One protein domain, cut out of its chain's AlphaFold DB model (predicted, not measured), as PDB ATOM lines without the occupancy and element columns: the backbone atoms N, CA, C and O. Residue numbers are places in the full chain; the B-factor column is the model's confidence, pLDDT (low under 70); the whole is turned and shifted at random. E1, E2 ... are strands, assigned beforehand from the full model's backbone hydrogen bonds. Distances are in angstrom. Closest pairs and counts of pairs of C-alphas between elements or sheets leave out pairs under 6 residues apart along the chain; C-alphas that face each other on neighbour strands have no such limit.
ATOM      1  N   GLU A 157     -37.205 -35.495 -15.789       88.06
ATOM      2  CA  GLU A 157     -37.004 -34.058 -15.844       88.06
ATOM      3  C   GLU A 157     -36.027 -33.649 -14.741       88.06
ATOM      4  O   GLU A 157     -36.183 -34.028 -13.580       88.06
ATOM      5  N   MET A 158     -34.991 -32.907 -15.119       87.25
ATOM      6  CA  MET A 158     -33.992 -32.360 -14.209       87.25
ATOM      7  C   MET A 158     -33.938 -30.854 -14.422       87.25
ATOM      8  O   MET A 158     -33.642 -30.405 -15.524       87.25
ATOM      9  N   SER A 159     -34.186 -30.073 -13.377       92.19
ATOM     10  CA  SER A 159     -34.084 -28.612 -13.433       92.19
ATOM     11  C   SER A 159     -32.947 -28.113 -12.553       92.19
ATOM     12  O   SER A 159     -32.688 -28.671 -11.487       92.19
ATOM     13  N   GLY A 160     -32.265 -27.056 -12.987       91.00
ATOM     14  CA  GLY A 160     -31.117 -26.510 -12.269       91.00
ATOM     15  C   GLY A 160     -30.555 -25.243 -12.906       91.00
ATOM     16  O   GLY A 160     -31.037 -24.777 -13.936       91.00
ATOM     17  N   PHE A 161     -29.527 -24.671 -12.279       90.50
ATOM     18  CA  PHE A 161     -28.803 -23.525 -12.827       90.50
ATOM     19  C   PHE A 161     -27.623 -23.996 -13.680       90.50
ATOM     20  O   PHE A 161     -26.699 -24.621 -13.170       90.50
ATOM     21  N   PHE A 162     -27.634 -23.632 -14.957       92.62
ATOM     22  CA  PHE A 162     -26.608 -23.950 -15.952       92.62
ATOM     23  C   PHE A 162     -25.757 -22.711 -16.243       92.62
ATOM     24  O   PHE A 162     -25.724 -22.210 -17.366       92.62
ATOM     25  N   LYS A 163     -25.151 -22.150 -15.192       91.31
ATOM     26  CA  LYS A 163     -24.367 -20.910 -15.261       91.31
ATOM     27  C   LYS A 163     -22.921 -21.210 -15.620       91.31
ATOM     28  O   LYS A 163     -22.329 -22.119 -15.050       91.31
ATOM     29  N   GLU A 164     -22.347 -20.383 -16.483       92.19
ATOM     30  CA  GLU A 164     -20.915 -20.386 -16.762       92.19
ATOM     31  C   GLU A 164     -20.411 -18.951 -16.920       92.19
ATOM     32  O   GLU A 164     -21.053 -18.129 -17.582       92.19
ATOM     33  N   ASP A 165     -19.255 -18.649 -16.327       88.62
ATOM     34  CA  ASP A 165     -18.695 -17.292 -16.289       88.62
ATOM     35  C   ASP A 165     -18.372 -16.747 -17.689       88.62
ATOM     36  O   ASP A 165     -18.473 -15.545 -17.934       88.62
ATOM     37  N   ALA A 166     -18.040 -17.631 -18.636       93.56
ATOM     38  CA  ALA A 166     -17.790 -17.274 -20.032       93.56
ATOM     39  C   ALA A 166     -19.062 -16.831 -20.785       93.56
ATOM     40  O   ALA A 166     -18.976 -16.138 -21.804       93.56
ATOM     41  N   HIS A 167     -20.246 -17.211 -20.297       92.38
ATOM     42  CA  HIS A 167     -21.529 -17.000 -20.967       92.38
ATOM     43  C   HIS A 167     -22.605 -16.505 -19.982       92.38
ATOM     44  O   HIS A 167     -23.593 -17.202 -19.722       92.38
ATOM     45  N   PRO A 168     -22.458 -15.278 -19.443       91.88
ATOM     46  CA  PRO A 168     -23.370 -14.750 -18.435       91.88
ATOM     47  C   PRO A 168     -24.803 -14.627 -18.971       91.88
ATOM     48  O   PRO A 168     -25.036 -14.124 -20.071       91.88
ATOM     49  N   GLY A 169     -25.770 -15.084 -18.171       91.12
ATOM     50  CA  GLY A 169     -27.200 -15.032 -18.499       91.12
ATOM     51  C   GLY A 169     -27.675 -16.089 -19.502       91.12
ATOM     52  O   GLY A 169     -28.837 -16.054 -19.902       91.12
ATOM     53  N   LYS A 170     -26.807 -17.024 -19.906       96.94
ATOM     54  CA  LYS A 170     -27.141 -18.145 -20.794       96.94
ATOM     55  C   LYS A 170     -27.105 -19.468 -20.039       96.94
ATOM     56  O   LYS A 170     -26.431 -19.570 -19.016       96.94
ATOM     57  N   CYS A 171     -27.830 -20.467 -20.532       96.50
ATOM     58  CA  CYS A 171     -27.706 -21.840 -20.064       96.50
ATOM     59  C   CYS A 171     -26.608 -22.531 -20.865       96.50
ATOM     60  O   CYS A 171     -26.742 -22.666 -22.085       96.50
ATOM     61  N   VAL A 172     -25.552 -22.984 -20.191       96.31
ATOM     62  CA  VAL A 172     -24.511 -23.801 -20.818       96.31
ATOM     63  C   VAL A 172     -24.624 -25.242 -20.350       96.31
ATOM     64  O   VAL A 172     -24.567 -25.539 -19.158       96.31
ATOM     65  N   TYR A 173     -24.802 -26.152 -21.304       94.44
ATOM     66  CA  TYR A 173     -24.863 -27.583 -21.040       94.44
ATOM     67  C   TYR A 173     -24.139 -28.336 -22.146       94.44
ATOM     68  O   TYR A 173     -24.630 -28.443 -23.272       94.44
ATOM     69  N   LYS A 174     -22.969 -28.883 -21.809       92.81
ATOM     70  CA  LYS A 174     -22.087 -29.590 -22.746       92.81
ATOM     71  C   LYS A 174     -21.734 -28.731 -23.967       92.81
ATOM     72  O   LYS A 174     -21.058 -27.724 -23.830       92.81
ATOM     73  N   ASP A 175     -22.169 -29.146 -25.155       93.31
ATOM     74  CA  ASP A 175     -21.936 -28.473 -26.430       93.31
ATOM     75  C   ASP A 175     -23.003 -27.419 -26.774       93.31
ATOM     76  O   ASP A 175     -22.980 -26.859 -27.871       93.31
ATOM     77  N   LEU A 176     -23.938 -27.139 -25.858       94.88
ATOM     78  CA  LEU A 176     -25.000 -26.157 -26.042       94.88
ATOM     79  C   LEU A 176     -24.775 -24.900 -25.212       94.88
ATOM     80  O   LEU A 176     -24.526 -24.971 -24.012       94.88
ATOM     81  N   ILE A 177     -25.000 -23.754 -25.850       97.06
ATOM     82  CA  ILE A 177     -25.108 -22.445 -25.209       97.06
ATOM     83  C   ILE A 177     -26.439 -21.849 -25.667       97.06
ATOM     84  O   ILE A 177     -26.586 -21.503 -26.839       97.06
ATOM     85  N   LEU A 178     -27.405 -21.756 -24.757       97.44
ATOM     86  CA  LEU A 178     -28.768 -21.308 -25.042       97.44
ATOM     87  C   LEU A 178     -29.083 -20.018 -24.289       97.44
ATOM     88  O   LEU A 178     -28.728 -19.857 -23.123       97.44
ATOM     89  N   SER A 179     -29.765 -19.097 -24.950       97.62
ATOM     90  CA  SER A 179     -30.333 -17.893 -24.345       97.62
ATOM     91  C   SER A 179     -31.666 -18.225 -23.666       97.62
ATOM     92  O   SER A 179     -32.290 -19.243 -23.969       97.62
ATOM     93  N   ALA A 180     -32.124 -17.372 -22.749       96.50
ATOM     94  CA  ALA A 180     -33.424 -17.555 -22.104       96.50
ATOM     95  C   ALA A 180     -34.557 -17.653 -23.147       96.50
ATOM     96  O   ALA A 180     -34.635 -16.848 -24.077       96.50
ATOM     97  N   GLY A 181     -35.417 -18.660 -22.997       96.44
ATOM     98  CA  GLY A 181     -36.488 -19.006 -23.931       96.44
ATOM     99  C   GLY A 181     -36.075 -19.946 -25.071       96.44
ATOM    100  O   GLY A 181     -36.952 -20.431 -25.784       96.44
ATOM    101  N   GLU A 182     -34.781 -20.229 -25.256       97.50
ATOM    102  CA  GLU A 182     -34.308 -21.148 -26.295       97.50
ATOM    103  C   GLU A 182     -34.310 -22.610 -25.821       97.50
ATOM    104  O   GLU A 182     -34.136 -22.918 -24.640       97.50
ATOM    105  N   GLU A 183     -34.459 -23.529 -26.777       96.69
ATOM    106  CA  GLU A 183     -34.304 -24.965 -26.557       96.69
ATOM    107  C   GLU A 183     -33.207 -25.556 -27.449       96.69
ATOM    108  O   GLU A 183     -32.965 -25.090 -28.564       96.69
ATOM    109  N   GLY A 184     -32.540 -26.601 -26.963       95.88
ATOM    110  CA  GLY A 184     -31.424 -27.231 -27.660       95.88
ATOM    111  C   GLY A 184     -31.294 -28.720 -27.370       95.88
ATOM    112  O   GLY A 184     -31.859 -29.246 -26.412       95.88
ATOM    113  N   TYR A 185     -30.526 -29.398 -28.223       95.62
ATOM    114  CA  TYR A 185     -30.331 -30.847 -28.204       95.62
ATOM    115  C   TYR A 185     -28.823 -31.140 -28.253       95.62
ATOM    116  O   TYR A 185     -28.205 -30.859 -29.285       95.62
ATOM    117  N   PRO A 186     -28.205 -31.624 -27.160       92.44
ATOM    118  CA  PRO A 186     -26.767 -31.857 -27.117       92.44
ATOM    119  C   PRO A 186     -26.414 -33.061 -27.991       92.44
ATOM    120  O   PRO A 186     -27.144 -34.048 -28.022       92.44
ATOM    121  N   LYS A 187     -25.273 -33.027 -28.686       88.31
ATOM    122  CA  LYS A 187     -24.906 -34.103 -29.632       88.31
ATOM    123  C   LYS A 187     -24.602 -35.444 -28.964       88.31
ATOM    124  O   LYS A 187     -24.639 -36.479 -29.619       88.31
ATOM    125  N   SER A 188     -24.243 -35.425 -27.683       86.00
ATOM    126  CA  SER A 188     -23.787 -36.617 -26.953       86.00
ATOM    127  C   SER A 188     -24.909 -37.418 -26.288       86.00
ATOM    128  O   SER A 188     -24.672 -38.550 -25.870       86.00
ATOM    129  N   GLU A 189     -26.115 -36.857 -26.162       90.56
ATOM    130  CA  GLU A 189     -27.196 -37.440 -25.363       90.56
ATOM    131  C   GLU A 189     -28.568 -37.216 -25.994       90.56
ATOM    132  O   GLU A 189     -28.859 -36.154 -26.535       90.56
ATOM    133  N   CYS A 190     -29.458 -38.199 -25.840       92.94
ATOM    134  CA  CYS A 190     -30.855 -38.072 -26.244       92.94
ATOM    135  C   CYS A 190     -31.667 -37.324 -25.174       92.94
ATOM    136  O   CYS A 190     -32.471 -37.908 -24.441       92.94
ATOM    137  N   VAL A 191     -31.415 -36.023 -25.064       94.56
ATOM    138  CA  VAL A 191     -32.121 -35.113 -24.157       94.56
ATOM    139  C   VAL A 191     -32.461 -33.807 -24.869       94.56
ATOM    140  O   VAL A 191     -31.928 -33.497 -25.936       94.56
ATOM    141  N   ARG A 192     -33.355 -33.026 -24.270       95.50
ATOM    142  CA  ARG A 192     -33.640 -31.644 -24.657       95.50
ATOM    143  C   ARG A 192     -33.397 -30.732 -23.467       95.50
ATOM    144  O   ARG A 192     -33.935 -30.996 -22.397       95.50
ATOM    145  N   LEU A 193     -32.643 -29.656 -23.665       96.88
ATOM    146  CA  LEU A 193     -32.509 -28.572 -22.695       96.88
ATOM    147  C   LEU A 193     -33.454 -27.431 -23.076       96.88
ATOM    148  O   LEU A 193     -33.422 -26.959 -24.209       96.88
ATOM    149  N   LEU A 194     -34.252 -26.980 -22.116       96.94
ATOM    150  CA  LEU A 194     -35.078 -25.777 -22.168       96.94
ATOM    151  C   LEU A 194     -34.399 -24.723 -21.291       96.94
ATOM    152  O   LEU A 194     -34.260 -24.949 -20.089       96.94
ATOM    153  N   CYS A 195     -33.954 -23.605 -21.858       97.56
ATOM    154  CA  CYS A 195     -33.336 -22.535 -21.081       97.56
ATOM    155  C   CYS A 195     -34.378 -21.499 -20.655       97.56
ATOM    156  O   CYS A 195     -35.109 -20.964 -21.483       97.56
ATOM    157  N   GLY A 196     -34.447 -21.207 -19.363       94.62
ATOM    158  CA  GLY A 196     -35.254 -20.141 -18.782       94.62
ATOM    159  C   GLY A 196     -34.402 -18.955 -18.329       94.62
ATOM    160  O   GLY A 196     -33.224 -18.826 -18.669       94.62
ATOM    161  N   ASP A 197     -35.015 -18.074 -17.546       94.75
ATOM    162  CA  ASP A 197     -34.357 -16.866 -17.052       94.75
ATOM    163  C   ASP A 197     -33.254 -17.177 -16.029       94.75
ATOM    164  O   ASP A 197     -33.291 -18.178 -15.310       94.75
ATOM    165  N   ASN A 198     -32.269 -16.280 -15.920       91.75
ATOM    166  CA  ASN A 198     -31.158 -16.384 -14.960       91.75
ATOM    167  C   ASN A 198     -30.344 -17.688 -15.076       91.75
ATOM    168  O   ASN A 198     -29.840 -18.198 -14.067       91.75
ATOM    169  N   SER A 199     -30.224 -18.221 -16.297       92.38
ATOM    170  CA  SER A 199     -29.579 -19.508 -16.589       92.38
ATOM    171  C   SER A 199     -30.236 -20.701 -15.880       92.38
ATOM    172  O   SER A 199     -29.590 -21.731 -15.684       92.38
ATOM    173  N   PHE A 200     -31.490 -20.578 -15.442       93.75
ATOM    174  CA  PHE A 200     -32.252 -21.703 -14.917       93.75
ATOM    175  C   PHE A 200     -32.807 -22.506 -16.087       93.75
ATOM    176  O   PHE A 200     -33.579 -21.984 -16.883       93.75
ATOM    177  N   GLY A 201     -32.399 -23.760 -16.214       95.19
ATOM    178  CA  GLY A 201     -32.807 -24.623 -17.310       95.19
ATOM    179  C   GLY A 201     -33.473 -25.897 -16.822       95.19
ATOM    180  O   GLY A 201     -33.366 -26.277 -15.655       95.19
ATOM    181  N   THR A 202     -34.118 -26.579 -17.758       95.56
ATOM    182  CA  THR A 202     -34.741 -27.878 -17.537       95.56
ATOM    183  C   THR A 202     -34.328 -28.847 -18.632       95.56
ATOM    184  O   THR A 202     -34.521 -28.586 -19.817       95.56
ATOM    185  N   ILE A 203     -33.757 -29.978 -18.234       95.12
ATOM    186  CA  ILE A 203     -33.367 -31.082 -19.100       95.12
ATOM    187  C   ILE A 203     -34.464 -32.137 -19.058       95.12
ATOM    188  O   ILE A 203     -34.831 -32.626 -17.992       95.12
ATOM    189  N   GLN A 204     -34.944 -32.524 -20.234       94.56
ATOM    190  CA  GLN A 204     -35.919 -33.592 -20.416       94.56
ATOM    191  C   GLN A 204     -35.281 -34.749 -21.181       94.56
ATOM    192  O   GLN A 204     -34.656 -34.544 -22.222       94.56
ATOM    193  N   GLY A 205     -35.443 -35.967 -20.669       93.19
ATOM    194  CA  GLY A 205     -34.900 -37.186 -21.273       93.19
ATOM    195  C   GLY A 205     -35.948 -38.285 -21.423       93.19
ATOM    196  O   GLY A 205     -37.104 -38.129 -21.046       93.19
ATOM    197  N   CYS A 206     -35.539 -39.421 -21.987       89.69
ATOM    198  CA  CYS A 206     -36.445 -40.479 -22.455       89.69
ATOM    199  C   CYS A 206     -37.274 -41.208 -21.388       89.69
ATOM    200  O   CYS A 206     -38.126 -42.021 -21.751       89.69
ATOM    201  N   GLY A 207     -37.013 -40.975 -20.100       86.62
ATOM    202  CA  GLY A 207     -37.655 -41.712 -19.016       86.62
ATOM    203  C   GLY A 207     -37.317 -43.207 -19.012       86.62
ATOM    204  O   GLY A 207     -36.485 -43.700 -19.777       86.62
ATOM    205  N   THR A 208     -37.977 -43.942 -18.117       83.94
ATOM    206  CA  THR A 208     -37.886 -45.407 -18.091       83.94
ATOM    207  C   THR A 208     -38.853 -45.983 -19.118       83.94
ATOM    208  O   THR A 208     -40.046 -45.694 -19.080       83.94
ATOM    209  N   GLN A 209     -38.348 -46.820 -20.021       86.00
ATOM    210  CA  GLN A 209     -39.159 -47.528 -21.009       86.00
ATOM    211  C   GLN A 209     -39.227 -49.013 -20.651       86.00
ATOM    212  O   GLN A 209     -38.230 -49.599 -20.224       86.00
ATOM    213  N   ALA A 210     -40.381 -49.638 -20.878       86.94
ATOM    214  CA  ALA A 210     -40.565 -51.077 -20.731       86.94
ATOM    215  C   ALA A 210     -41.413 -51.626 -21.886       86.94
ATOM    216  O   ALA A 210     -42.319 -50.954 -22.374       86.94
ATOM    217  N   ALA A 211     -41.118 -52.855 -22.309       90.12
ATOM    218  CA  ALA A 211     -41.973 -53.611 -23.218       90.12
ATOM    219  C   ALA A 211     -42.899 -54.528 -22.408       90.12
ATOM    220  O   ALA A 211     -42.507 -55.045 -21.359       90.12
ATOM    221  N   ALA A 212     -44.122 -54.736 -22.894       88.12
ATOM    222  CA  ALA A 212     -45.039 -55.689 -22.281       88.12
ATOM    223  C   ALA A 212     -44.520 -57.128 -22.491       88.12
ATOM    224  O   ALA A 212     -44.164 -57.470 -23.621       88.12
ATOM    225  N   PRO A 213     -44.498 -57.992 -21.456       86.38
ATOM    226  CA  PRO A 213     -44.184 -59.409 -21.638       86.38
ATOM    227  C   PRO A 213     -45.129 -60.063 -22.665       86.38
ATOM    228  O   PRO A 213     -46.318 -59.740 -22.664       86.38
ATOM    229  N   PRO A 214     -44.653 -60.985 -23.529       92.62
ATOM    230  CA  PRO A 214     -43.317 -61.594 -23.568       92.62
ATOM    231  C   PRO A 214     -42.272 -60.801 -24.379       92.62
ATOM    232  O   PRO A 214     -41.178 -61.306 -24.631       92.62
ATOM    233  N   CYS A 215     -42.592 -59.582 -24.813       94.00
ATOM    234  CA  CYS A 215     -41.717 -58.769 -25.649       94.00
ATOM    235  C   CYS A 215     -40.611 -58.074 -24.839       94.00
ATOM    236  O   CYS A 215     -40.733 -57.842 -23.635       94.00
ATOM    237  N   LYS A 216     -39.523 -57.709 -25.518       93.81
ATOM    238  CA  LYS A 216     -38.376 -56.983 -24.957       93.81
ATOM    239  C   LYS A 216     -38.112 -55.706 -25.747       93.81
ATOM    240  O   LYS A 216     -38.396 -55.636 -26.942       93.81
ATOM    241  N   LEU A 217     -37.538 -54.704 -25.084       92.69
ATOM    242  CA  LEU A 217     -36.991 -53.536 -25.774       92.69
ATOM    243  C   LEU A 217     -35.710 -53.940 -26.506       92.69
ATOM    244  O   LEU A 217     -34.742 -54.364 -25.878       92.69
ATOM    245  N   GLY A 218     -35.727 -53.806 -27.824       92.44
ATOM    246  CA  GLY A 218     -34.569 -53.939 -28.695       92.44
ATOM    247  C   GLY A 218     -33.769 -52.640 -28.788       92.44
ATOM    248  O   GLY A 218     -33.769 -51.805 -27.872       92.44
ATOM    249  N   ASP A 219     -33.078 -52.479 -29.911       94.19
ATOM    250  CA  ASP A 219     -32.217 -51.329 -30.181       94.19
ATOM    251  C   ASP A 219     -33.006 -50.037 -30.422       94.19
ATOM    252  O   ASP A 219     -34.222 -50.042 -30.639       94.19
ATOM    253  N   TYR A 220     -32.302 -48.907 -30.360       92.12
ATOM    254  CA  TYR A 220     -32.859 -47.600 -30.701       92.12
ATOM    255  C   TYR A 220     -33.205 -47.526 -32.190       92.12
ATOM    256  O   TYR A 220     -32.405 -47.918 -33.032       92.12
ATOM    257  N   VAL A 221     -34.374 -46.964 -32.499       94.69
ATOM    258  CA  VAL A 221     -34.838 -46.753 -33.878       94.69
ATOM    259  C   VAL A 221     -33.995 -45.679 -34.568       94.69
ATOM    260  O   VAL A 221     -33.623 -45.833 -35.726       94.69
ATOM    261  N   ASN A 222     -33.688 -44.584 -33.864       92.69
ATOM    262  CA  ASN A 222     -32.871 -43.491 -34.390       92.69
ATOM    263  C   ASN A 222     -32.090 -42.798 -33.267       92.69
ATOM    264  O   ASN A 222     -32.497 -41.748 -32.781       92.69
ATOM    265  N   ARG A 223     -30.970 -43.386 -32.841       89.00
ATOM    266  CA  ARG A 223     -30.192 -42.870 -31.704       89.00
ATOM    267  C   ARG A 223     -29.691 -41.432 -31.896       89.00
ATOM    268  O   ARG A 223     -29.610 -40.705 -30.912       89.00
ATOM    269  N   ASP A 224     -29.424 -41.027 -33.135       90.38
ATOM    270  CA  ASP A 224     -28.893 -39.700 -33.479       90.38
ATOM    271  C   ASP A 224     -29.999 -38.660 -33.753       90.38
ATOM    272  O   ASP A 224     -29.729 -37.519 -34.132       90.38
ATOM    273  N   GLY A 225     -31.267 -39.049 -33.591       90.00
ATOM    274  CA  GLY A 225     -32.405 -38.143 -33.699       90.00
ATOM    275  C   GLY A 225     -32.435 -37.089 -32.588       90.00
ATOM    276  O   GLY A 225     -31.751 -37.183 -31.574       90.00
ATOM    277  N   LYS A 226     -33.293 -36.079 -32.747       93.94
ATOM    278  CA  LYS A 226     -33.595 -35.138 -31.659       93.94
ATOM    279  C   LYS A 226     -34.564 -35.773 -30.669       93.94
ATOM    280  O   LYS A 226     -35.389 -36.598 -31.055       93.94
ATOM    281  N   TYR A 227     -34.509 -35.366 -29.407       93.50
ATOM    282  CA  TYR A 227     -35.537 -35.734 -28.435       93.50
ATOM    283  C   TYR A 227     -36.923 -35.233 -28.909       93.50
ATOM    284  O   TYR A 227     -37.006 -34.112 -29.411       93.50
ATOM    285  N   PRO A 228     -38.012 -36.018 -28.778       93.00
ATOM    286  CA  PRO A 228     -38.104 -37.363 -28.193       93.00
ATOM    287  C   PRO A 228     -37.896 -38.508 -29.202       93.00
ATOM    288  O   PRO A 228     -38.002 -39.678 -28.844       93.00
ATOM    289  N   GLU A 229     -37.613 -38.216 -30.471       93.44
ATOM    290  CA  GLU A 229     -37.492 -39.226 -31.529       93.44
ATOM    291  C   GLU A 229     -36.344 -40.209 -31.276       93.44
ATOM    292  O   GLU A 229     -36.508 -41.411 -31.493       93.44
ATOM    293  N   CYS A 230     -35.227 -39.733 -30.720       93.94
ATOM    294  CA  CYS A 230     -34.115 -40.603 -30.331       93.94
ATOM    295  C   CYS A 230     -34.412 -41.537 -29.157       93.94
ATOM    296  O   CYS A 230     -33.643 -42.459 -28.894       93.94
ATOM    297  N   CYS A 231     -35.543 -41.354 -28.473       93.19
ATOM    298  CA  CYS A 231     -35.964 -42.246 -27.404       93.19
ATOM    299  C   CYS A 231     -36.610 -43.525 -27.925       93.19
ATOM    300  O   CYS A 231     -36.694 -44.495 -27.174       93.19
ATOM    301  N   LYS A 232     -37.079 -43.546 -29.178       94.12
ATOM    302  CA  LYS A 232     -37.820 -44.682 -29.728       94.12
ATOM    303  C   LYS A 232     -36.923 -45.911 -29.819       94.12
ATOM    304  O   LYS A 232     -35.808 -45.845 -30.337       94.12
ATOM    305  N   ARG A 233     -37.437 -47.048 -29.353       94.50
ATOM    306  CA  ARG A 233     -36.771 -48.354 -29.409       94.50
ATOM    307  C   ARG A 233     -37.664 -49.371 -30.101       94.50
ATOM    308  O   ARG A 233     -38.888 -49.290 -30.013       94.50
ATOM    309  N   HIS A 234     -37.051 -50.333 -30.778       95.19
ATOM    310  CA  HIS A 234     -37.771 -51.478 -31.314       95.19
ATOM    311  C   HIS A 234     -38.341 -52.324 -30.174       95.19
ATOM    312  O   HIS A 234     -37.738 -52.443 -29.109       95.19
ATOM    313  N   VAL A 235     -39.497 -52.940 -30.405       95.00
ATOM    314  CA  VAL A 235     -40.063 -53.944 -29.503       95.00
ATOM    315  C   VAL A 235     -39.960 -55.286 -30.207       95.00
ATOM    316  O   VAL A 235     -40.546 -55.477 -31.269       95.00
ATOM    317  N   VAL A 236     -39.174 -56.194 -29.634       95.56
ATOM    318  CA  VAL A 236     -38.929 -57.529 -30.183       95.56
ATOM    319  C   VAL A 236     -39.736 -58.528 -29.370       95.56
ATOM    320  O   VAL A 236     -39.511 -58.681 -28.168       95.56
ATOM    321  N   CYS A 237     -40.686 -59.186 -30.022       94.12
ATOM    322  CA  CYS A 237     -41.500 -60.246 -29.439       94.12
ATOM    323  C   CYS A 237     -41.030 -61.612 -29.976       94.12
ATOM    324  O   CYS A 237     -40.603 -61.664 -31.132       94.12
TER     325      CYS A 237
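AT A GLANCE: This is residues 157 to 237 of the 238 residues of an uncharacterized protein of Musca domestica (UniProt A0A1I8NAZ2). With little regular structure, the domain is a rod: the antiparallel sheet E1, E5, E4 with the small hairpin E2 and E3 near one end, and the hairpin E6 and E7 apart at the rod's other end. The printed part has 81 residues, with seven named strands, E1 to E7 in order, and no named helix; the class is all strand, with 31 residues in named elements. It is loose, radius of gyration of the C-alphas 15.5 A, spanning 51 by 19 by 17 A.

IN THESE COORDINATES: E1, residues 157 to 161, begins at C-alpha (-37.004, -34.058, -15.844). E2 is 171 to 173, E3 176 to 178, E4 191 to 195, E5 200 to 205, 16.9 A long, E6 216 to 220, and E7 233 to 236, ending at C-alpha (-38.929, -57.529, -30.183).

HOW THE PARTS SIT: N 158 and O 203 of E1 and E5 are 2.9 A apart; N 194 and O 202 of E4 and E5, 2.8 A. The closest C-alphas of E2 and E4, Cys 171 and Cys 195, are 5.8 A apart. N 218 and O 234 of E6 and E7 are 2.7 A apart.

THE WHOLE: The printed part has no cut. Links E3 to E4 and E6 to E7 are long. No printed residue is under pLDDT 70.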